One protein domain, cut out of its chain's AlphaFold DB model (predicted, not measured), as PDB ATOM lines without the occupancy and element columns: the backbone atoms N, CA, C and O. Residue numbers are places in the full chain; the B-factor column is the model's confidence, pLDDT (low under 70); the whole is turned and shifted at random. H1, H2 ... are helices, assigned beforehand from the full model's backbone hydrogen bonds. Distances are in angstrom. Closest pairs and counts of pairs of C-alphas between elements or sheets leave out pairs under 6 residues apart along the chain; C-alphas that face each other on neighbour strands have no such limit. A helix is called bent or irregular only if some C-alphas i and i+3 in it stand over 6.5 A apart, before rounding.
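This is residues 19 to 155 of the 186 residues of an uncharacterized protein of Rhizobium sp. L18 (UniProt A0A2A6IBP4). The main picture is a long helical hairpin: the arms H2b and H4a of two bent helices run side by side in opposite directions, with the small helix H3 in the turn between them, while H1 packs slantwise on H2 about its bend, on the side away from H4a. Beyond the bends the arms H2a and H4b carry the length on past H1, and residues 149 to 155 at the far end of H4b stick out free. The printed part has 137 residues with four named helices, H1, H2, H3 and H4 in that order, and no named strand, and its class is all helix. The whole is extended, with a radius of gyration of the C-alphas of 22.3 A, and its outline is a rod, with spans of 78 by 34 by 29 A along the three main axes of the C-alphas.

H1 is residues 19 to 37, beginning at C-alpha 19 at (-30.533, 38.597, -57.415) and 26.0 A long from first to last C-alpha. It is neither bent nor irregular, but only just: C-alphas 32 and 35 are 6.2 A apart. H2, residues 46 to 87, was assigned as one helix by its hydrogen bonds but is bent, with C-alphas 62 and 65 at 6.9 A. Its arms are H2a, residues 46 to 62, 24.9 A, and H2b, residues 65 to 87, 32.1 A, at a steep tilt of 44 degrees. H2b has a kink of 28 degrees near residue 76 and ends with C-alpha 87 at (-51.253, 24.301, -69.088). H3 is residues 90 to 94, 6.7 A. H4, residues 98 to 154, was likewise assigned as one helix by its hydrogen bonds but is bent, with C-alphas 132 and 135 at 7.2 A. Its arms are H4a, residues 98 to 132, 50.2 A, and H4b, residues 135 to 154, 28.7 A, at a steep tilt of 58 degrees; C-alpha 154 is at (-29.038, 29.286, -0.646).

H2b and H4a touch, with 24 pairs of C-alphas within 8 A, at a shallow tilt of 21 degrees, opposite ways; their closest C-alphas are those of Pro 65 and Ile 123, 4.1 A. H1 touches H2b with residues 25 to 32 alone, at a steep tilt of 41 degrees, opposite ways; the closest C-alphas are those of Leu 28 and Tyr 66, 5.5 A. H1 and H2a form a helical hairpin at a shallow tilt of 11 degrees, opposite ways, and touch closest at the C-alphas of Pro 35 and Cys 59, 5.1 A. H2a touches H4a with residues 61 to 62 alone, at a steep tilt of 65 degrees; the closest C-alphas are those of Leu 61 and Gly 126, 5.7 A. H2a and H4b only just touch, with 3 pairs of C-alphas within 8 A, the closest those of Met 54 and Phe 141 at 7.6 A. H3 and H4a touch only at the corner, and only just, with 3 such pairs; the closest C-alphas are those of Asp 92 and Thr 101, 6.5 A. H2b and H3 are close but not clearly touching, with the C-alphas of Ser 85 and Val 91 closest at 7.1 A. H1 is apart from H3, H4a and H4b. Every O i to N i+4 pair is within hydrogen-bond range in H3, H4a and H4b; the figures are 13 of 15 in H1, 11 of 13 in H2a and 17 of 19 in H2b.

The C-alphas farthest apart are those of Asp 96 and Ala 154, 78.4 A. The printed part has no cut and no long link: H1 to H2 is short, and H2 to H3 and H3 to H4 are tight. The mean pLDDT of the printed part is 77.7, with low confidence in residues 35 to 52, 54, 91 to 93, 144 to 145 and 147 to 155.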
ATOM      1  N   ILE A  19     -31.438  38.125 -58.472       86.31
ATOM      2  CA  ILE A  19     -30.533  38.597 -57.415       86.31
ATOM      3  C   ILE A  19     -31.319  38.933 -56.140       86.31
ATOM      4  O   ILE A  19     -30.953  38.477 -55.058       86.31
ATOM      5  N   LEU A  20     -32.420  39.684 -56.249       87.25
ATOM      6  CA  LEU A  20     -33.277  40.015 -55.103       87.25
ATOM      7  C   LEU A  20     -33.875  38.758 -54.460       87.25
ATOM      8  O   LEU A  20     -33.893  38.630 -53.234       87.25
ATOM      9  N   TYR A  21     -34.309  37.800 -55.274       87.56
ATOM     10  CA  TYR A  21     -34.782  36.501 -54.815       87.56
ATOM     11  C   TYR A  21     -33.688  35.737 -54.051       87.56
ATOM     12  O   TYR A  21     -33.917  35.276 -52.935       87.56
ATOM     13  N   GLY A  22     -32.467  35.668 -54.588       85.81
ATOM     14  CA  GLY A  22     -31.335  35.032 -53.910       85.81
ATOM     15  C   GLY A  22     -30.978  35.704 -52.580       85.81
ATOM     16  O   GLY A  22     -30.781  35.022 -51.573       85.81
ATOM     17  N   ILE A  23     -30.958  37.041 -52.542       91.00
ATOM     18  CA  ILE A  23     -30.681  37.816 -51.321       91.00
ATOM     19  C   ILE A  23     -31.761  37.572 -50.263       91.00
ATOM     20  O   ILE A  23     -31.438  37.338 -49.099       91.00
ATOM     21  N   THR A  24     -33.039  37.603 -50.647       88.00
ATOM     22  CA  THR A  24     -34.156  37.361 -49.718       88.00
ATOM     23  C   THR A  24     -34.158  35.926 -49.195       88.00
ATOM     24  O   THR A  24     -34.294  35.730 -47.986       88.00
ATOM     25  N   ALA A  25     -33.914  34.934 -50.055       88.38
ATOM     26  CA  ALA A  25     -33.758  33.536 -49.661       88.38
ATOM     27  C   ALA A  25     -32.612  33.358 -48.656       88.38
ATOM     28  O   ALA A  25     -32.804  32.765 -47.592       88.38
ATOM     29  N   PHE A  26     -31.439  33.928 -48.948       89.31
ATOM     30  CA  PHE A  26     -30.284  33.871 -48.054       89.31
ATOM     31  C   PHE A  26     -30.554  34.571 -46.719       89.31
ATOM     32  O   PHE A  26     -30.206  34.052 -45.659       89.31
ATOM     33  N   TRP A  27     -31.217  35.727 -46.742       89.69
ATOM     34  CA  TRP A  27     -31.566  36.466 -45.532       89.69
ATOM     35  C   TRP A  27     -32.536  35.682 -44.639       89.69
ATOM     36  O   TRP A  27     -32.315  35.589 -43.430       89.69
ATOM     37  N   LEU A  28     -33.572  35.071 -45.224       86.69
ATOM     38  CA  LEU A  28     -34.508  34.202 -44.506       86.69
ATOM     39  C   LEU A  28     -33.803  32.967 -43.941       86.69
ATOM     40  O   LEU A  28     -33.998  32.633 -42.772       86.69
ATOM     41  N   PHE A  29     -32.934  32.339 -44.735       85.75
ATOM     42  CA  PHE A  29     -32.128  31.200 -44.305       85.75
ATOM     43  C   PHE A  29     -31.236  31.567 -43.119       85.75
ATOM     44  O   PHE A  29     -31.255  30.892 -42.095       85.75
ATOM     45  N   TYR A  30     -30.518  32.685 -43.198       85.94
ATOM     46  CA  TYR A  30     -29.671  33.160 -42.111       85.94
ATOM     47  C   TYR A  30     -30.483  33.438 -40.837       85.94
ATOM     48  O   TYR A  30     -30.112  33.003 -39.746       85.94
ATOM     49  N   LYS A  31     -31.641  34.101 -40.962       80.44
ATOM     50  CA  LYS A  31     -32.554  34.363 -39.835       80.44
ATOM     51  C   LYS A  31     -33.142  33.094 -39.218       80.44
ATOM     52  O   LYS A  31     -33.450  33.116 -38.029       80.44
ATOM     53  N   MET A  32     -33.275  32.022 -39.992       83.75
ATOM     54  CA  MET A  32     -33.674  30.700 -39.509       83.75
ATOM     55  C   MET A  32     -32.513  29.976 -38.815       83.75
ATOM     56  O   MET A  32     -32.690  29.433 -37.730       83.75
ATOM     57  N   VAL A  33     -31.316  29.974 -39.406       79.12
ATOM     58  CA  VAL A  33     -30.173  29.199 -38.905       79.12
ATOM     59  C   VAL A  33     -29.599  29.777 -37.619       79.12
ATOM     60  O   VAL A  33     -29.250  29.010 -36.734       79.12
ATOM     61  N   VAL A  34     -29.528  31.100 -37.462       77.38
ATOM     62  CA  VAL A  34     -28.981  31.729 -36.245       77.38
ATOM     63  C   VAL A  34     -29.655  31.236 -34.948       77.38
ATOM     64  O   VAL A  34     -28.938  30.808 -34.043       77.38
ATOM     65  N   PRO A  35     -30.996  31.251 -34.806       68.19
ATOM     66  CA  PRO A  35     -31.643  30.724 -33.606       68.19
ATOM     67  C   PRO A  35     -31.502  29.202 -33.466       68.19
ATOM     68  O   PRO A  35     -31.340  28.737 -32.342       68.19
ATOM     69  N   LEU A  36     -31.508  28.431 -34.563       69.25
ATOM     70  CA  LEU A  36     -31.281  26.979 -34.499       69.25
ATOM     71  C   LEU A  36     -29.845  26.620 -34.096       69.25
ATOM     72  O   LEU A  36     -29.646  25.698 -33.317       69.25
ATOM     73  N   GLY A  37     -28.844  27.354 -34.580       63.09
ATOM     74  CA  GLY A  37     -27.434  27.142 -34.244       63.09
ATOM     75  C   GLY A  37     -27.104  27.480 -32.789       63.09
ATOM     76  O   GLY A  37     -26.132  26.969 -32.243       63.09
ATOM     77  N   ASN A  38     -27.942  28.292 -32.139       65.94
ATOM     78  CA  ASN A  38     -27.851  28.575 -30.707       65.94
ATOM     79  C   ASN A  38     -28.463  27.467 -29.830       65.94
ATOM     80  O   ASN A  38     -28.336  27.527 -28.607       65.94
ATOM     81  N   ILE A  39     -29.097  26.448 -30.423       64.25
ATOM     82  CA  ILE A  39     -29.536  25.244 -29.712       64.25
ATOM     83  C   ILE A  39     -28.283  24.401 -29.420       64.25
ATOM     84  O   ILE A  39     -27.884  23.538 -30.197       64.25
ATOM     85  N   GLY A  40     -27.594  24.717 -28.322       53.75
ATOM     86  CA  GLY A  40     -26.379  24.020 -27.892       53.75
ATOM     87  C   GLY A  40     -26.617  22.572 -27.434       53.75
ATOM     88  O   GLY A  40     -27.742  22.176 -27.121       53.75
ATOM     89  N   ASN A  41     -25.529  21.795 -27.354       50.88
ATOM     90  CA  ASN A  41     -25.534  20.380 -26.960       50.88
ATOM     91  C   ASN A  41     -26.165  20.156 -25.571       50.88
ATOM     92  O   ASN A  41     -25.728  20.740 -24.577       50.88
ATOM     93  N   GLN A  42     -27.162  19.267 -25.511       44.41
ATOM     94  CA  GLN A  42     -27.813  18.793 -24.284       44.41
ATOM     95  C   GLN A  42     -26.785  18.209 -23.307       44.41
ATOM     96  O   GLN A  42     -26.056  17.274 -23.634       44.41
ATOM     97  N   ARG A  43     -26.749  18.734 -22.079       47.62
ATOM     98  CA  ARG A  43     -26.149  18.036 -20.937       47.62
ATOM     99  C   ARG A  43     -27.242  17.820 -19.899       47.62
ATOM    100  O   ARG A  43     -27.754  18.778 -19.334       47.62
ATOM    101  N   GLN A  44     -27.592  16.549 -19.722       43.84
ATOM    102  CA  GLN A  44     -28.716  16.048 -18.932       43.84
ATOM    103  C   GLN A  44     -28.505  16.268 -17.429       43.84
ATOM    104  O   GLN A  44     -27.637  15.634 -16.826       43.84
ATOM    105  N   THR A  45     -29.307  17.156 -16.837       48.69
ATOM    106  CA  THR A  45     -29.730  17.103 -15.429       48.69
ATOM    107  C   THR A  45     -31.151  17.669 -15.312       48.69
ATOM    108  O   THR A  45     -31.534  18.558 -16.070       48.69
ATOM    109  N   THR A  46     -31.917  17.205 -14.322       53.41
ATOM    110  CA  THR A  46     -33.379  17.397 -14.204       53.41
ATOM    111  C   THR A  46     -33.842  18.860 -14.224       53.41
ATOM    112  O   THR A  46     -34.849  19.176 -14.838       53.41
ATOM    113  N   TYR A  47     -33.097  19.782 -13.606       52.22
ATOM    114  CA  TYR A  47     -33.418  21.223 -13.628       52.22
ATOM    115  C   TYR A  47     -32.843  21.967 -14.846       52.22
ATOM    116  O   TYR A  47     -33.327  23.041 -15.208       52.22
ATOM    117  N   HIS A  48     -31.801  21.426 -15.492       54.12
ATOM    118  CA  HIS A  48     -31.307  21.974 -16.758       54.12
ATOM    119  C   HIS A  48     -32.257  21.676 -17.908       54.12
ATOM    120  O   HIS A  48     -32.381  22.505 -18.806       54.12
ATOM    121  N   GLU A  49     -32.928  20.531 -17.858       60.25
ATOM    122  CA  GLU A  49     -33.863  20.085 -18.882       60.25
ATOM    123  C   GLU A  49     -35.023  21.073 -19.056       60.25
ATOM    124  O   GLU A  49     -35.285  21.472 -20.188       60.25
ATOM    125  N   ASP A  50     -35.596  21.602 -17.971       63.44
ATOM    126  CA  ASP A  50     -36.718  22.552 -18.042       63.44
ATOM    127  C   ASP A  50     -36.320  23.925 -18.615       63.44
ATOM    128  O   ASP A  50     -36.981  24.467 -19.508       63.44
ATOM    129  N   LEU A  51     -35.207  24.509 -18.149       65.69
ATOM    130  CA  LEU A  51     -34.717  25.796 -18.670       65.69
ATOM    131  C   LEU A  51     -34.247  25.676 -20.124       65.69
ATOM    132  O   LEU A  51     -34.417  26.609 -20.918       65.69
ATOM    133  N   GLN A  52     -33.659  24.535 -20.477       67.62
ATOM    134  CA  GLN A  52     -33.203  24.251 -21.829       67.62
ATOM    135  C   GLN A  52     -34.379  23.952 -22.763       67.62
ATOM    136  O   GLN A  52     -34.349  24.408 -23.904       67.62
ATOM    137  N   GLN A  53     -35.438  23.297 -22.282       73.06
ATOM    138  CA  GLN A  53     -36.687  23.116 -23.018       73.06
ATOM    139  C   GLN A  53     -37.342  24.469 -23.316       73.06
ATOM    140  O   GLN A  53     -37.632  24.762 -24.473       73.06
ATOM    141  N   MET A  54     -37.464  25.359 -22.323       68.50
ATOM    142  CA  MET A  54     -37.998  26.709 -22.558       68.50
ATOM    143  C   MET A  54     -37.125  27.536 -23.514       68.50
ATOM    144  O   MET A  54     -37.634  28.361 -24.277       68.50
ATOM    145  N   HIS A  55     -35.801  27.354 -23.483       71.31
ATOM    146  CA  HIS A  55     -34.897  27.997 -24.440       71.31
ATOM    147  C   HIS A  55     -35.073  27.433 -25.855       71.31
ATOM    148  O   HIS A  55     -35.167  28.198 -26.817       71.31
ATOM    149  N   TRP A  56     -35.177  26.110 -25.975       73.75
ATOM    150  CA  TRP A  56     -35.418  25.409 -27.230       73.75
ATOM    151  C   TRP A  56     -36.734  25.854 -27.869       73.75
ATOM    152  O   TRP A  56     -36.734  26.257 -29.029       73.75
ATOM    153  N   GLU A  57     -37.822  25.894 -27.096       77.56
ATOM    154  CA  GLU A  57     -39.143  26.363 -27.535       77.56
ATOM    155  C   GLU A  57     -39.084  27.794 -28.087       77.56
ATOM    156  O   GLU A  57     -39.675  28.102 -29.118       77.56
ATOM    157  N   ARG A  58     -38.309  28.689 -27.465       71.94
ATOM    158  CA  ARG A  58     -38.138  30.062 -27.971       71.94
ATOM    159  C   ARG A  58     -37.365  30.115 -29.276       71.94
ATOM    160  O   ARG A  58     -37.735  30.886 -30.160       71.94
ATOM    161  N   CYS A  59     -36.280  29.355 -29.374       73.56
ATOM    162  CA  CYS A  59     -35.444  29.323 -30.569       73.56
ATOM    163  C   CYS A  59     -36.215  28.737 -31.756       73.56
ATOM    164  O   CYS A  59     -36.180  29.311 -32.846       73.56
ATOM    165  N   THR A  60     -36.990  27.673 -31.537       77.00
ATOM    166  CA  THR A  60     -37.837  27.076 -32.574       77.00
ATOM    167  C   THR A  60     -38.991  27.995 -32.966       77.00
ATOM    168  O   THR A  60     -39.157  28.264 -34.155       77.00
ATOM    169  N   LEU A  61     -39.719  28.581 -32.008       78.94
ATOM    170  CA  LEU A  61     -40.797  29.547 -32.283       78.94
ATOM    171  C   LEU A  61     -40.300  30.821 -32.978       78.94
ATOM    172  O   LEU A  61     -41.025  31.416 -33.776       78.94
ATOM    173  N   ALA A  62     -39.060  31.239 -32.718       76.31
ATOM    174  CA  ALA A  62     -38.437  32.354 -33.425       76.31
ATOM    175  C   ALA A  62     -38.025  31.994 -34.861       76.31
ATOM    176  O   ALA A  62     -38.060  32.872 -35.723       76.31
ATOM    177  N   ALA A  63     -37.643  30.739 -35.120       79.56
ATOM    178  CA  ALA A  63     -37.200  30.260 -36.431       79.56
ATOM    179  C   ALA A  63     -38.359  29.883 -37.371       79.56
ATOM    180  O   ALA A  63     -38.281  30.136 -38.573       79.56
ATOM    181  N   LEU A  64     -39.439  29.323 -36.817       84.44
ATOM    182  CA  LEU A  64     -40.641  28.847 -37.512       84.44
ATOM    183  C   LEU A  64     -41.194  29.787 -38.600       84.44
ATOM    184  O   LEU A  64     -41.396  29.318 -39.722       84.44
ATOM    185  N   PRO A  65     -41.404  31.097 -38.355       84.00
ATOM    186  CA  PRO A  65     -41.959  31.974 -39.385       84.00
ATOM    187  C   PRO A  65     -40.999  32.197 -40.560       84.00
ATOM    188  O   PRO A  65     -41.446  32.341 -41.698       84.00
ATOM    189  N   TYR A  66     -39.685  32.203 -40.316       84.88
ATOM    190  CA  TYR A  66     -38.690  32.307 -41.388       84.88
ATOM    191  C   TYR A  66     -38.588  31.013 -42.190       84.88
ATOM    192  O   TYR A  66     -38.477  31.078 -43.410       84.88
ATOM    193  N   LEU A  67     -38.692  29.856 -41.528       86.25
ATOM    194  CA  LEU A  67     -38.726  28.551 -42.188       86.25
ATOM    195  C   LEU A  67     -39.950  28.436 -43.103       86.25
ATOM    196  O   LEU A  67     -39.801  28.111 -44.277       86.25
ATOM    197  N   GLY A  68     -41.144  28.776 -42.604       85.75
ATOM    198  CA  GLY A  68     -42.365  28.784 -43.415       85.75
ATOM    199  C   GLY A  68     -42.279  29.759 -44.594       85.75
ATOM    200  O   GLY A  68     -42.661  29.418 -45.710       85.75
ATOM    201  N   SER A  69     -41.703  30.946 -44.382       87.06
ATOM    202  CA  SER A  69     -41.517  31.934 -45.456       87.06
ATOM    203  C   SER A  69     -40.516  31.456 -46.513       87.06
ATOM    204  O   SER A  69     -40.739  31.652 -47.703       87.06
ATOM    205  N   LEU A  70     -39.428  30.806 -46.091       88.69
ATOM    206  CA  LEU A  70     -38.416  30.235 -46.979       88.69
ATOM    207  C   LEU A  70     -38.975  29.061 -47.792       88.69
ATOM    208  O   LEU A  70     -38.715  28.979 -48.989       88.69
ATOM    209  N   LEU A  71     -39.785  28.193 -47.174       89.00
ATOM    210  CA  LEU A  71     -40.481  27.122 -47.887       89.00
ATOM    211  C   LEU A  71     -41.425  27.679 -48.950       89.00
ATOM    212  O   LEU A  71     -41.358  27.230 -50.088       89.00
ATOM    213  N   LEU A  72     -42.253  28.677 -48.626       89.38
ATOM    214  CA  LEU A  72     -43.132  29.312 -49.614       89.38
ATOM    215  C   LEU A  72     -42.342  29.955 -50.753       89.38
ATOM    216  O   LEU A  72     -42.714  29.794 -51.913       89.38
ATOM    217  N   LEU A  73     -41.248  30.649 -50.425       90.44
ATOM    218  CA  LEU A  73     -40.385  31.293 -51.409       90.44
ATOM    219  C   LEU A  73     -39.817  30.267 -52.401       90.44
ATOM    220  O   LEU A  73     -39.891  30.499 -53.600       90.44
ATOM    221  N   LEU A  74     -39.320  29.124 -51.909       89.19
ATOM    222  CA  LEU A  74     -38.780  28.038 -52.736       89.19
ATOM    223  C   LEU A  74     -39.862  27.261 -53.497       89.19
ATOM    224  O   LEU A  74     -39.627  26.818 -54.620       89.19
ATOM    225  N   LEU A  75     -41.041  27.091 -52.899       89.88
ATOM    226  CA  LEU A  75     -42.147  26.335 -53.482       89.88
ATOM    227  C   LEU A  75     -42.833  27.104 -54.616       89.88
ATOM    228  O   LEU A  75     -43.243  26.494 -55.599       89.88
ATOM    229  N   ALA A  76     -42.943  28.429 -54.499       85.75
ATOM    230  CA  ALA A  76     -43.622  29.281 -55.473       85.75
ATOM    231  C   ALA A  76     -43.113  29.109 -56.922       85.75
ATOM    232  O   ALA A  76     -43.940  28.838 -57.794       85.75
ATOM    233  N   PRO A  77     -41.800  29.195 -57.230       86.50
ATOM    234  CA  PRO A  77     -41.319  29.008 -58.599       86.50
ATOM    235  C   PRO A  77     -41.524  27.573 -59.099       86.50
ATOM    236  O   PRO A  77     -41.863  27.378 -60.262       86.50
ATOM    237  N   VAL A  78     -41.375  26.569 -58.229       88.69
ATOM    238  CA  VAL A  78     -41.598  25.156 -58.580       88.69
ATOM    239  C   VAL A  78     -43.062  24.921 -58.952       88.69
ATOM    240  O   VAL A  78     -43.347  24.281 -59.961       88.69
ATOM    241  N   TYR A  79     -43.986  25.484 -58.175       89.19
ATOM    242  CA  TYR A  79     -45.418  25.407 -58.443       89.19
ATOM    243  C   TYR A  79     -45.798  26.120 -59.748       89.19
ATOM    244  O   TYR A  79     -46.549  25.567 -60.546       89.19
ATOM    245  N   LEU A  80     -45.236  27.304 -60.010       88.06
ATOM    246  CA  LEU A  80     -45.475  28.037 -61.258       88.06
ATOM    247  C   LEU A  80     -44.972  27.273 -62.489       88.06
ATOM    248  O   LEU A  80     -45.677  27.205 -63.493       88.06
ATOM    249  N   LEU A  81     -43.780  26.671 -62.415       88.12
ATOM    250  CA  LEU A  81     -43.249  25.828 -63.489       88.12
ATOM    251  C   LEU A  81     -44.109  24.579 -63.700       88.12
ATOM    252  O   LEU A  81     -44.385  24.207 -64.840       88.12
ATOM    253  N   PHE A  82     -44.566  23.960 -62.610       88.12
ATOM    254  CA  PHE A  82     -45.473  22.821 -62.664       88.12
ATOM    255  C   PHE A  82     -46.799  23.192 -63.346       88.12
ATOM    256  O   PHE A  82     -47.147  22.578 -64.352       88.12
ATOM    257  N   GLU A  83     -47.504  24.226 -62.881       88.31
ATOM    258  CA  GLU A  83     -48.768  24.668 -63.492       88.31
ATOM    259  C   GLU A  83     -48.573  25.127 -64.944       88.31
ATOM    260  O   GLU A  83     -49.385  24.799 -65.808       88.31
ATOM    261  N   GLY A  84     -47.460  25.801 -65.251       86.62
ATOM    262  CA  GLY A  84     -47.087  26.146 -66.624       86.62
ATOM    263  C   GLY A  84     -46.926  24.915 -67.519       86.62
ATOM    264  O   GLY A  84     -47.424  24.899 -68.643       86.62
ATOM    265  N   SER A  85     -46.298  23.847 -67.013       84.88
ATOM    266  CA  SER A  85     -46.144  22.583 -67.746       84.88
ATOM    267  C   SER A  85     -47.475  21.849 -67.959       84.88
ATOM    268  O   SER A  85     -47.688  21.247 -69.015       84.88
ATOM    269  N   VAL A  86     -48.392  21.944 -66.988       85.62
ATOM    270  CA  VAL A  86     -49.746  21.381 -67.067       85.62
ATOM    271  C   VAL A  86     -50.574  22.127 -68.114       85.62
ATOM    272  O   VAL A  86     -51.172  21.491 -68.976       85.62
ATOM    273  N   LEU A  87     -50.556  23.464 -68.102       84.12
ATOM    274  CA  LEU A  87     -51.253  24.301 -69.088       84.12
ATOM    275  C   LEU A  87     -50.708  24.123 -70.510       84.12
ATOM    276  O   LEU A  87     -51.473  24.136 -71.471       84.12
ATOM    277  N   ALA A  88     -49.398  23.919 -70.649       83.94
ATOM    278  CA  ALA A  88     -48.759  23.632 -71.931       83.94
ATOM    279  C   ALA A  88     -49.034  22.204 -72.454       83.94
ATOM    280  O   ALA A  88     -48.562  21.846 -73.537       83.94
ATOM    281  N   GLY A  89     -49.766  21.374 -71.700       78.44
ATOM    282  CA  GLY A  89     -50.111  20.005 -72.087       78.44
ATOM    283  C   GLY A  89     -48.902  19.069 -72.151       78.44
ATOM    284  O   GLY A  89     -48.936  18.065 -72.858       78.44
ATOM    285  N   VAL A  90     -47.806  19.388 -71.452       76.50
ATOM    286  CA  VAL A  90     -46.584  18.562 -71.462       76.50
ATOM    287  C   VAL A  90     -46.869  17.190 -70.854       76.50
ATOM    288  O   VAL A  90     -46.421  16.177 -71.380       76.50
ATOM    289  N   VAL A  91     -47.657  17.147 -69.779       68.81
ATOM    290  CA  VAL A  91     -47.983  15.903 -69.068       68.81
ATOM    291  C   VAL A  91     -48.881  14.988 -69.916       68.81
ATOM    292  O   VAL A  91     -48.667  13.778 -69.934       68.81
ATOM    293  N   ASP A  92     -49.805  15.562 -70.695       69.88
ATOM    294  CA  ASP A  92     -50.671  14.822 -71.630       69.88
ATOM    295  C   ASP A  92     -49.886  14.198 -72.798       69.88
ATOM    296  O   ASP A  92     -50.314  13.200 -73.365       69.88
ATOM    297  N   LYS A  93     -48.718  14.753 -73.150       69.94
ATOM    298  CA  LYS A  93     -47.823  14.188 -74.178       69.94
ATOM    299  C   LYS A  93     -46.934  13.053 -73.662       69.94
ATOM    300  O   LYS A  93     -46.351  12.334 -74.467       69.94
ATOM    301  N   VAL A  94     -46.780  12.932 -72.344       70.69
ATOM    302  CA  VAL A  94     -45.902  11.943 -71.695       70.69
ATOM    303  C   VAL A  94     -46.699  10.743 -71.180       70.69
ATOM    304  O   VAL A  94     -46.182   9.629 -71.152       70.69
ATOM    305  N   ILE A  95     -47.953  10.956 -70.779       73.12
ATOM    306  CA  ILE A  95     -48.829   9.925 -70.223       73.12
ATOM    307  C   ILE A  95     -50.047   9.768 -71.138       73.12
ATOM    308  O   ILE A  95     -50.958  10.589 -71.113       73.12
ATOM    309  N   ASP A  96     -50.087   8.664 -71.889       72.50
ATOM    310  CA  ASP A  96     -51.171   8.350 -72.839       72.50
ATOM    311  C   ASP A  96     -52.523   8.074 -72.146       72.50
ATOM    312  O   ASP A  96     -53.603   8.160 -72.732       72.50
ATOM    313  N   VAL A  97     -52.488   7.739 -70.852       81.75
ATOM    314  CA  VAL A  97     -53.676   7.380 -70.072       81.75
ATOM    315  C   VAL A  97     -54.248   8.611 -69.373       81.75
ATOM    316  O   VAL A  97     -53.843   8.952 -68.264       81.75
ATOM    317  N   ARG A  98     -55.279   9.216 -69.973       75.44
ATOM    318  CA  ARG A  98     -55.951  10.439 -69.481       75.44
ATOM    319  C   ARG A  98     -56.314  10.416 -67.987       75.44
ATOM    320  O   ARG A  98     -56.123  11.406 -67.286       75.44
ATOM    321  N   LEU A  99     -56.819   9.288 -67.480       78.94
ATOM    322  CA  LEU A  99     -57.149   9.113 -66.057       78.94
ATOM    323  C   LEU A  99     -55.906   9.205 -65.159       78.94
ATOM    324  O   LEU A  99     -55.939   9.879 -64.130       78.94
ATOM    325  N   LEU A 100     -54.797   8.590 -65.571       79.62
ATOM    326  CA  LEU A 100     -53.542   8.612 -64.824       79.62
ATOM    327  C   LEU A 100     -52.944  10.025 -64.806       79.62
ATOM    328  O   LEU A 100     -52.533  10.501 -63.750       79.62
ATOM    329  N   THR A 101     -52.983  10.730 -65.938       82.81
ATOM    330  CA  THR A 101     -52.500  12.113 -66.057       82.81
ATOM    331  C   THR A 101     -53.245  13.048 -65.112       82.81
ATOM    332  O   THR A 101     -52.631  13.780 -64.334       82.81
ATOM    333  N   THR A 102     -54.581  12.971 -65.099       84.75
ATOM    334  CA  THR A 102     -55.396  13.778 -64.179       84.75
ATOM    335  C   THR A 102     -55.116  13.452 -62.712       84.75
ATOM    336  O   THR A 102     -54.967  14.370 -61.908       84.75
ATOM    337  N   ALA A 103     -54.980  12.169 -62.358       84.81
ATOM    338  CA  ALA A 103     -54.687  11.755 -60.990       84.81
ATOM    339  C   ALA A 103     -53.334  12.296 -60.501       84.81
ATOM    340  O   ALA A 103     -53.257  12.816 -59.389       84.81
ATOM    341  N   VAL A 104     -52.289  12.237 -61.334       86.25
ATOM    342  CA  VAL A 104     -50.948  12.765 -61.016       86.25
ATOM    343  C   VAL A 104     -50.971  14.283 -60.812       86.25
ATOM    344  O   VAL A 104     -50.353  14.794 -59.877       86.25
ATOM    345  N   ILE A 105     -51.711  15.019 -61.645       88.88
ATOM    346  CA  ILE A 105     -51.815  16.478 -61.508       88.88
ATOM    347  C   ILE A 105     -52.491  16.852 -60.184       88.88
ATOM    348  O   ILE A 105     -52.017  17.731 -59.462       88.88
ATOM    349  N   TRP A 106     -53.584  16.170 -59.838       91.12
ATOM    350  CA  TRP A 106     -54.312  16.437 -58.599       91.12
ATOM    351  C   TRP A 106     -53.540  16.024 -57.346       91.12
ATOM    352  O   TRP A 106     -53.566  16.767 -56.365       91.12
ATOM    353  N   THR A 107     -52.816  14.900 -57.363       88.19
ATOM    354  CA  THR A 107     -51.964  14.509 -56.228       88.19
ATOM    355  C   THR A 107     -50.819  15.495 -56.027       88.19
ATOM    356  O   THR A 107     -50.582  15.914 -54.895       88.19
ATOM    357  N   ALA A 108     -50.174  15.953 -57.102       88.69
ATOM    358  CA  ALA A 108     -49.160  17.001 -57.018       88.69
ATOM    359  C   ALA A 108     -49.739  18.298 -56.426       88.69
ATOM    360  O   ALA A 108     -49.188  18.831 -55.463       88.69
ATOM    361  N   ARG A 109     -50.895  18.769 -56.918       91.31
ATOM    362  CA  ARG A 109     -51.595  19.944 -56.360       91.31
ATOM    363  C   ARG A 109     -51.945  19.773 -54.882       91.31
ATOM    364  O   ARG A 109     -51.775  20.716 -54.114       91.31
ATOM    365  N   ALA A 110     -52.387  18.586 -54.467       91.56
ATOM    366  CA  ALA A 110     -52.682  18.292 -53.067       91.56
ATOM    367  C   ALA A 110     -51.425  18.372 -52.184       91.56
ATOM    368  O   ALA A 110     -51.484  18.933 -51.092       91.56
ATOM    369  N   ILE A 111     -50.278  17.880 -52.667       91.44
ATOM    370  CA  ILE A 111     -48.990  18.008 -51.968       91.44
ATOM    371  C   ILE A 111     -48.597  19.483 -51.843       91.44
ATOM    372  O   ILE A 111     -48.266  19.932 -50.746       91.44
ATOM    373  N   PHE A 112     -48.686  20.258 -52.930       89.69
ATOM    374  CA  PHE A 112     -48.416  21.697 -52.888       89.69
ATOM    375  C   PHE A 112     -49.326  22.413 -51.883       89.69
ATOM    376  O   PHE A 112     -48.832  23.195 -51.072       89.69
ATOM    377  N   ALA A 113     -50.626  22.105 -51.877       90.31
ATOM    378  CA  ALA A 113     -51.588  22.659 -50.926       90.31
ATOM    379  C   ALA A 113     -51.260  22.289 -49.469       90.31
ATOM    380  O   ALA A 113     -51.379  23.112 -48.565       90.31
ATOM    381  N   LEU A 114     -50.806  21.062 -49.220       92.19
ATOM    382  CA  LEU A 114     -50.413  20.630 -47.883       92.19
ATOM    383  C   LEU A 114     -49.168  21.386 -47.395       92.19
ATOM    384  O   LEU A 114     -49.150  21.888 -46.270       92.19
ATOM    385  N   VAL A 115     -48.147  21.531 -48.245       91.25
ATOM    386  CA  VAL A 115     -46.921  22.268 -47.900       91.25
ATOM    387  C   VAL A 115     -47.209  23.755 -47.675       91.25
ATOM    388  O   VAL A 115     -46.667  24.344 -46.733       91.25
ATOM    389  N   THR A 116     -48.084  24.374 -48.476       90.31
ATOM    390  CA  THR A 116     -48.483  25.775 -48.264       90.31
ATOM    391  C   THR A 116     -49.256  25.947 -46.961       90.31
ATOM    392  O   THR A 116     -48.944  26.867 -46.207       90.31
ATOM    393  N   MET A 117     -50.184  25.043 -46.634       91.44
ATOM    394  CA  MET A 117     -50.916  25.070 -45.363       91.44
ATOM    395  C   MET A 117     -49.988  24.932 -44.151       91.44
ATOM    396  O   MET A 117     -50.111  25.710 -43.205       91.44
ATOM    397  N   ILE A 118     -49.017  24.011 -44.187       90.44
ATOM    398  CA  ILE A 118     -48.011  23.865 -43.119       90.44
ATOM    399  C   ILE A 118     -47.170  25.138 -42.989       90.44
ATOM    400  O   ILE A 118     -46.932  25.622 -41.882       90.44
ATOM    401  N   SER A 119     -46.746  25.712 -44.114       90.62
ATOM    402  CA  SER A 119     -45.929  26.927 -44.120       90.62
ATOM    403  C   SER A 119     -46.697  28.135 -43.574       90.62
ATOM    404  O   SER A 119     -46.161  28.896 -42.768       90.62
ATOM    405  N   LEU A 120     -47.971  28.282 -43.945       90.19
ATOM    406  CA  LEU A 120     -48.862  29.309 -43.405       90.19
ATOM    407  C   LEU A 120     -49.101  29.110 -41.909       90.19
ATOM    408  O   LEU A 120     -49.005  30.074 -41.154       90.19
ATOM    409  N   ALA A 121     -49.343  27.877 -41.460       88.69
ATOM    410  CA  ALA A 121     -49.492  27.567 -40.041       88.69
ATOM    411  C   ALA A 121     -48.226  27.927 -39.242       88.69
ATOM    412  O   ALA A 121     -48.330  28.511 -38.165       88.69
ATOM    413  N   ALA A 122     -47.032  27.667 -39.787       87.69
ATOM    414  CA  ALA A 122     -45.763  28.052 -39.168       87.69
ATOM    415  C   ALA A 122     -45.596  29.580 -39.063       87.69
ATOM    416  O   ALA A 122     -45.156  30.091 -38.029       87.69
ATOM    417  N   ILE A 123     -45.984  30.323 -40.105       87.81
ATOM    418  CA  ILE A 123     -45.943  31.792 -40.113       87.81
ATOM    419  C   ILE A 123     -46.949  32.367 -39.115       87.81
ATOM    420  O   ILE A 123     -46.578  33.183 -38.270       87.81
ATOM    421  N   VAL A 124     -48.208  31.927 -39.178       88.62
ATOM    422  CA  VAL A 124     -49.289  32.406 -38.307       88.62
ATOM    423  C   VAL A 124     -49.007  32.048 -36.851       88.62
ATOM    424  O   VAL A 124     -49.111  32.918 -35.991       88.62
ATOM    425  N   GLY A 125     -48.572  30.818 -36.568       82.94
ATOM    426  CA  GLY A 125     -48.182  30.390 -35.226       82.94
ATOM    427  C   GLY A 125     -47.011  31.206 -34.670       82.94
ATOM    428  O   GLY A 125     -47.065  31.674 -33.532       82.94
ATOM    429  N   GLY A 126     -45.985  31.465 -35.489       82.50
ATOM    430  CA  GLY A 126     -44.846  32.304 -35.107       82.50
ATOM    431  C   GLY A 126     -45.217  33.774 -34.866       82.50
ATOM    432  O   GLY A 126     -44.717  34.401 -33.926       82.50
ATOM    433  N   LEU A 127     -46.111  34.341 -35.682       83.81
ATOM    434  CA  LEU A 127     -46.623  35.704 -35.502       83.81
ATOM    435  C   LEU A 127     -47.507  35.812 -34.261       83.81
ATOM    436  O   LEU A 127     -47.294  36.705 -33.442       83.81
ATOM    437  N   TYR A 128     -48.440  34.877 -34.079       85.12
ATOM    438  CA  TYR A 128     -49.282  34.795 -32.888       85.12
ATOM    439  C   TYR A 128     -48.427  34.754 -31.619       85.12
ATOM    440  O   TYR A 128     -48.631  35.546 -30.697       85.12
ATOM    441  N   TYR A 129     -47.395  33.906 -31.613       79.75
ATOM    442  CA  TYR A 129     -46.449  33.829 -30.510       79.75
ATOM    443  C   TYR A 129     -45.764  35.176 -30.233       79.75
ATOM    444  O   TYR A 129     -45.716  35.632 -29.089       79.75
ATOM    445  N   ARG A 130     -45.268  35.847 -31.279       77.88
ATOM    446  CA  ARG A 130     -44.588  37.144 -31.157       77.88
ATOM    447  C   ARG A 130     -45.477  38.245 -30.586       77.88
ATOM    448  O   ARG A 130     -44.974  39.036 -29.789       77.88
ATOM    449  N   PHE A 131     -46.738  38.308 -31.005       79.06
ATOM    450  CA  PHE A 131     -47.649  39.382 -30.607       79.06
ATOM    451  C   PHE A 131     -48.297  39.143 -29.244       79.06
ATOM    452  O   PHE A 131     -48.393  40.080 -28.457       79.06
ATOM    453  N   PHE A 132     -48.705  37.908 -28.948       79.00
ATOM    454  CA  PHE A 132     -49.563  37.633 -27.792       79.00
ATOM    455  C   PHE A 132     -48.856  36.884 -26.662       79.00
ATOM    456  O   PHE A 132     -49.105  37.167 -25.495       79.00
ATOM    457  N   ALA A 133     -47.945  35.958 -26.973       74.75
ATOM    458  CA  ALA A 133     -47.388  35.043 -25.970       74.75
ATOM    459  C   ALA A 133     -45.952  35.384 -25.533       74.75
ATOM    460  O   ALA A 133     -45.509  34.956 -24.464       74.75
ATOM    461  N   LYS A 134     -45.223  36.185 -26.322       75.94
ATOM    462  CA  LYS A 134     -43.813  36.509 -26.067       75.94
ATOM    463  C   LYS A 134     -43.594  37.137 -24.690       75.94
ATOM    464  O   LYS A 134     -42.703  36.705 -23.962       75.94
ATOM    465  N   ALA A 135     -44.395  38.140 -24.331       74.94
ATOM    466  CA  ALA A 135     -44.227  38.880 -23.080       74.94
ATOM    467  C   ALA A 135     -44.439  37.990 -21.846       74.94
ATOM    468  O   ALA A 135     -43.683  38.074 -20.877       74.94
ATOM    469  N   ASP A 136     -45.425  37.096 -21.895       75.94
ATOM    470  CA  ASP A 136     -45.708  36.189 -20.786       75.94
ATOM    471  C   ASP A 136     -44.688  35.059 -20.680       75.94
ATOM    472  O   ASP A 136     -44.316  34.682 -19.567       75.94
ATOM    473  N   HIS A 137     -44.169  34.551 -21.800       70.94
ATOM    474  CA  HIS A 137     -43.032  33.635 -21.756       70.94
ATOM    475  C   HIS A 137     -41.791  34.314 -21.178       70.94
ATOM    476  O   HIS A 137     -41.140  33.726 -20.314       70.94
ATOM    477  N   GLU A 138     -41.473  35.545 -21.590       70.69
ATOM    478  CA  GLU A 138     -40.342  36.329 -21.072       70.69
ATOM    479  C   GLU A 138     -40.402  36.450 -19.542       70.69
ATOM    480  O   GLU A 138     -39.427  36.127 -18.862       70.69
ATOM    481  N   ARG A 139     -41.577  36.802 -19.006       75.81
ATOM    482  CA  ARG A 139     -41.827  36.912 -17.561       75.81
ATOM    483  C   ARG A 139     -41.648  35.588 -16.821       75.81
ATOM    484  O   ARG A 139     -41.020  35.573 -15.767       75.81
ATOM    485  N   ARG A 140     -42.180  34.481 -17.355       71.06
ATOM    486  CA  ARG A 140     -42.033  33.151 -16.731       71.06
ATOM    487  C   ARG A 140     -40.569  32.739 -16.652       71.06
ATOM    488  O   ARG A 140     -40.110  32.333 -15.596       71.06
ATOM    489  N   PHE A 141     -39.819  32.926 -17.732       71.44
ATOM    490  CA  PHE A 141     -38.395  32.596 -17.754       71.44
ATOM    491  C   PHE A 141     -37.563  33.459 -16.809       71.44
ATOM    492  O   PHE A 141     -36.647  32.946 -16.179       71.44
ATOM    493  N   GLN A 142     -37.872  34.755 -16.692       70.81
ATOM    494  CA  GLN A 142     -37.201  35.619 -15.718       70.81
ATOM    495  C   GLN A 142     -37.437  35.121 -14.290       70.81
ATOM    496  O   GLN A 142     -36.469  34.946 -13.564       70.81
ATOM    497  N   ARG A 143     -38.683  34.779 -13.931       75.62
ATOM    498  CA  ARG A 143     -38.993  34.190 -12.617       75.62
ATOM    499  C   ARG A 143     -38.246  32.881 -12.374       75.62
ATOM    500  O   ARG A 143     -37.560  32.773 -11.368       75.62
ATOM    501  N   PHE A 144     -38.290  31.943 -13.322       67.81
ATOM    502  CA  PHE A 144     -37.568  30.671 -13.205       67.81
ATOM    503  C   PHE A 144     -36.055  30.868 -13.062       67.81
ATOM    504  O   PHE A 144     -35.404  30.200 -12.262       67.81
ATOM    505  N   ARG A 145     -35.477  31.807 -13.817       69.06
ATOM    506  CA  ARG A 145     -34.056  32.141 -13.721       69.06
ATOM    507  C   ARG A 145     -33.712  32.751 -12.362       69.06
ATOM    508  O   ARG A 145     -32.698  32.368 -11.783       69.06
ATOM    509  N   ASP A 146     -34.520  33.685 -11.874       70.44
ATOM    510  CA  ASP A 146     -34.296  34.354 -10.593       70.44
ATOM    511  C   ASP A 146     -34.426  33.362  -9.429       70.44
ATOM    512  O   ASP A 146     -33.550  33.325  -8.567       70.44
ATOM    513  N   GLU A 147     -35.436  32.487  -9.455       66.50
ATOM    514  CA  GLU A 147     -35.602  31.382  -8.500       66.50
ATOM    515  C   GLU A 147     -34.399  30.432  -8.519       66.50
ATOM    516  O   GLU A 147     -33.875  30.085  -7.461       66.50
ATOM    517  N   THR A 148     -33.891  30.083  -9.706       63.91
ATOM    518  CA  THR A 148     -32.700  29.227  -9.857       63.91
ATOM    519  C   THR A 148     -31.449  29.885  -9.267       63.91
ATOM    520  O   THR A 148     -30.659  29.233  -8.586       63.91
ATOM    521  N   ILE A 149     -31.253  31.189  -9.492       66.44
ATOM    522  CA  ILE A 149     -30.127  31.941  -8.915       66.44
ATOM    523  C   ILE A 149     -30.231  31.979  -7.384       66.44
ATOM    524  O   ILE A 149     -29.220  31.831  -6.699       66.44
ATOM    525  N   LEU A 150     -31.442  32.159  -6.850       63.94
ATOM    526  CA  LEU A 150     -31.701  32.265  -5.415       63.94
ATOM    527  C   LEU A 150     -31.526  30.913  -4.706       63.94
ATOM    528  O   LEU A 150     -30.886  30.858  -3.657       63.94
ATOM    529  N   MET A 151     -31.984  29.815  -5.316       56.53
ATOM    530  CA  MET A 151     -31.708  28.448  -4.854       56.53
ATOM    531  C   MET A 151     -30.204  28.160  -4.836       56.53
ATOM    532  O   MET A 151     -29.674  27.678  -3.836       56.53
ATOM    533  N   ASN A 152     -29.488  28.531  -5.898       57.75
ATOM    534  CA  ASN A 152     -28.039  28.354  -5.964       57.75
ATOM    535  C   ASN A 152     -27.296  29.213  -4.930       57.75
ATOM    536  O   ASN A 152     -26.266  28.792  -4.419       57.75
ATOM    537  N   ALA A 153     -27.809  30.390  -4.571       59.91
ATOM    538  CA  ALA A 153     -27.245  31.196  -3.487       59.91
ATOM    539  C   ALA A 153     -27.519  30.603  -2.090       59.91
ATOM    540  O   ALA A 153     -26.731  30.827  -1.173       59.91
ATOM    541  N   ALA A 154     -28.614  29.856  -1.924       55.69
ATOM    542  CA  ALA A 154     -29.038  29.286  -0.646       55.69
ATOM    543  C   ALA A 154     -28.358  27.948  -0.289       55.69
ATOM    544  O   ALA A 154     -28.269  27.621   0.894       55.69
ATOM    545  N   TYR A 155     -27.858  27.180  -1.270       45.44
ATOM    546  CA  TYR A 155     -27.212  25.876  -1.041       45.44
ATOM    547  C   TYR A 155     -25.673  25.906  -1.235       45.44
ATOM    548  O   TYR A 155     -25.165  26.671  -2.056       45.44
TER     549      TYR A 155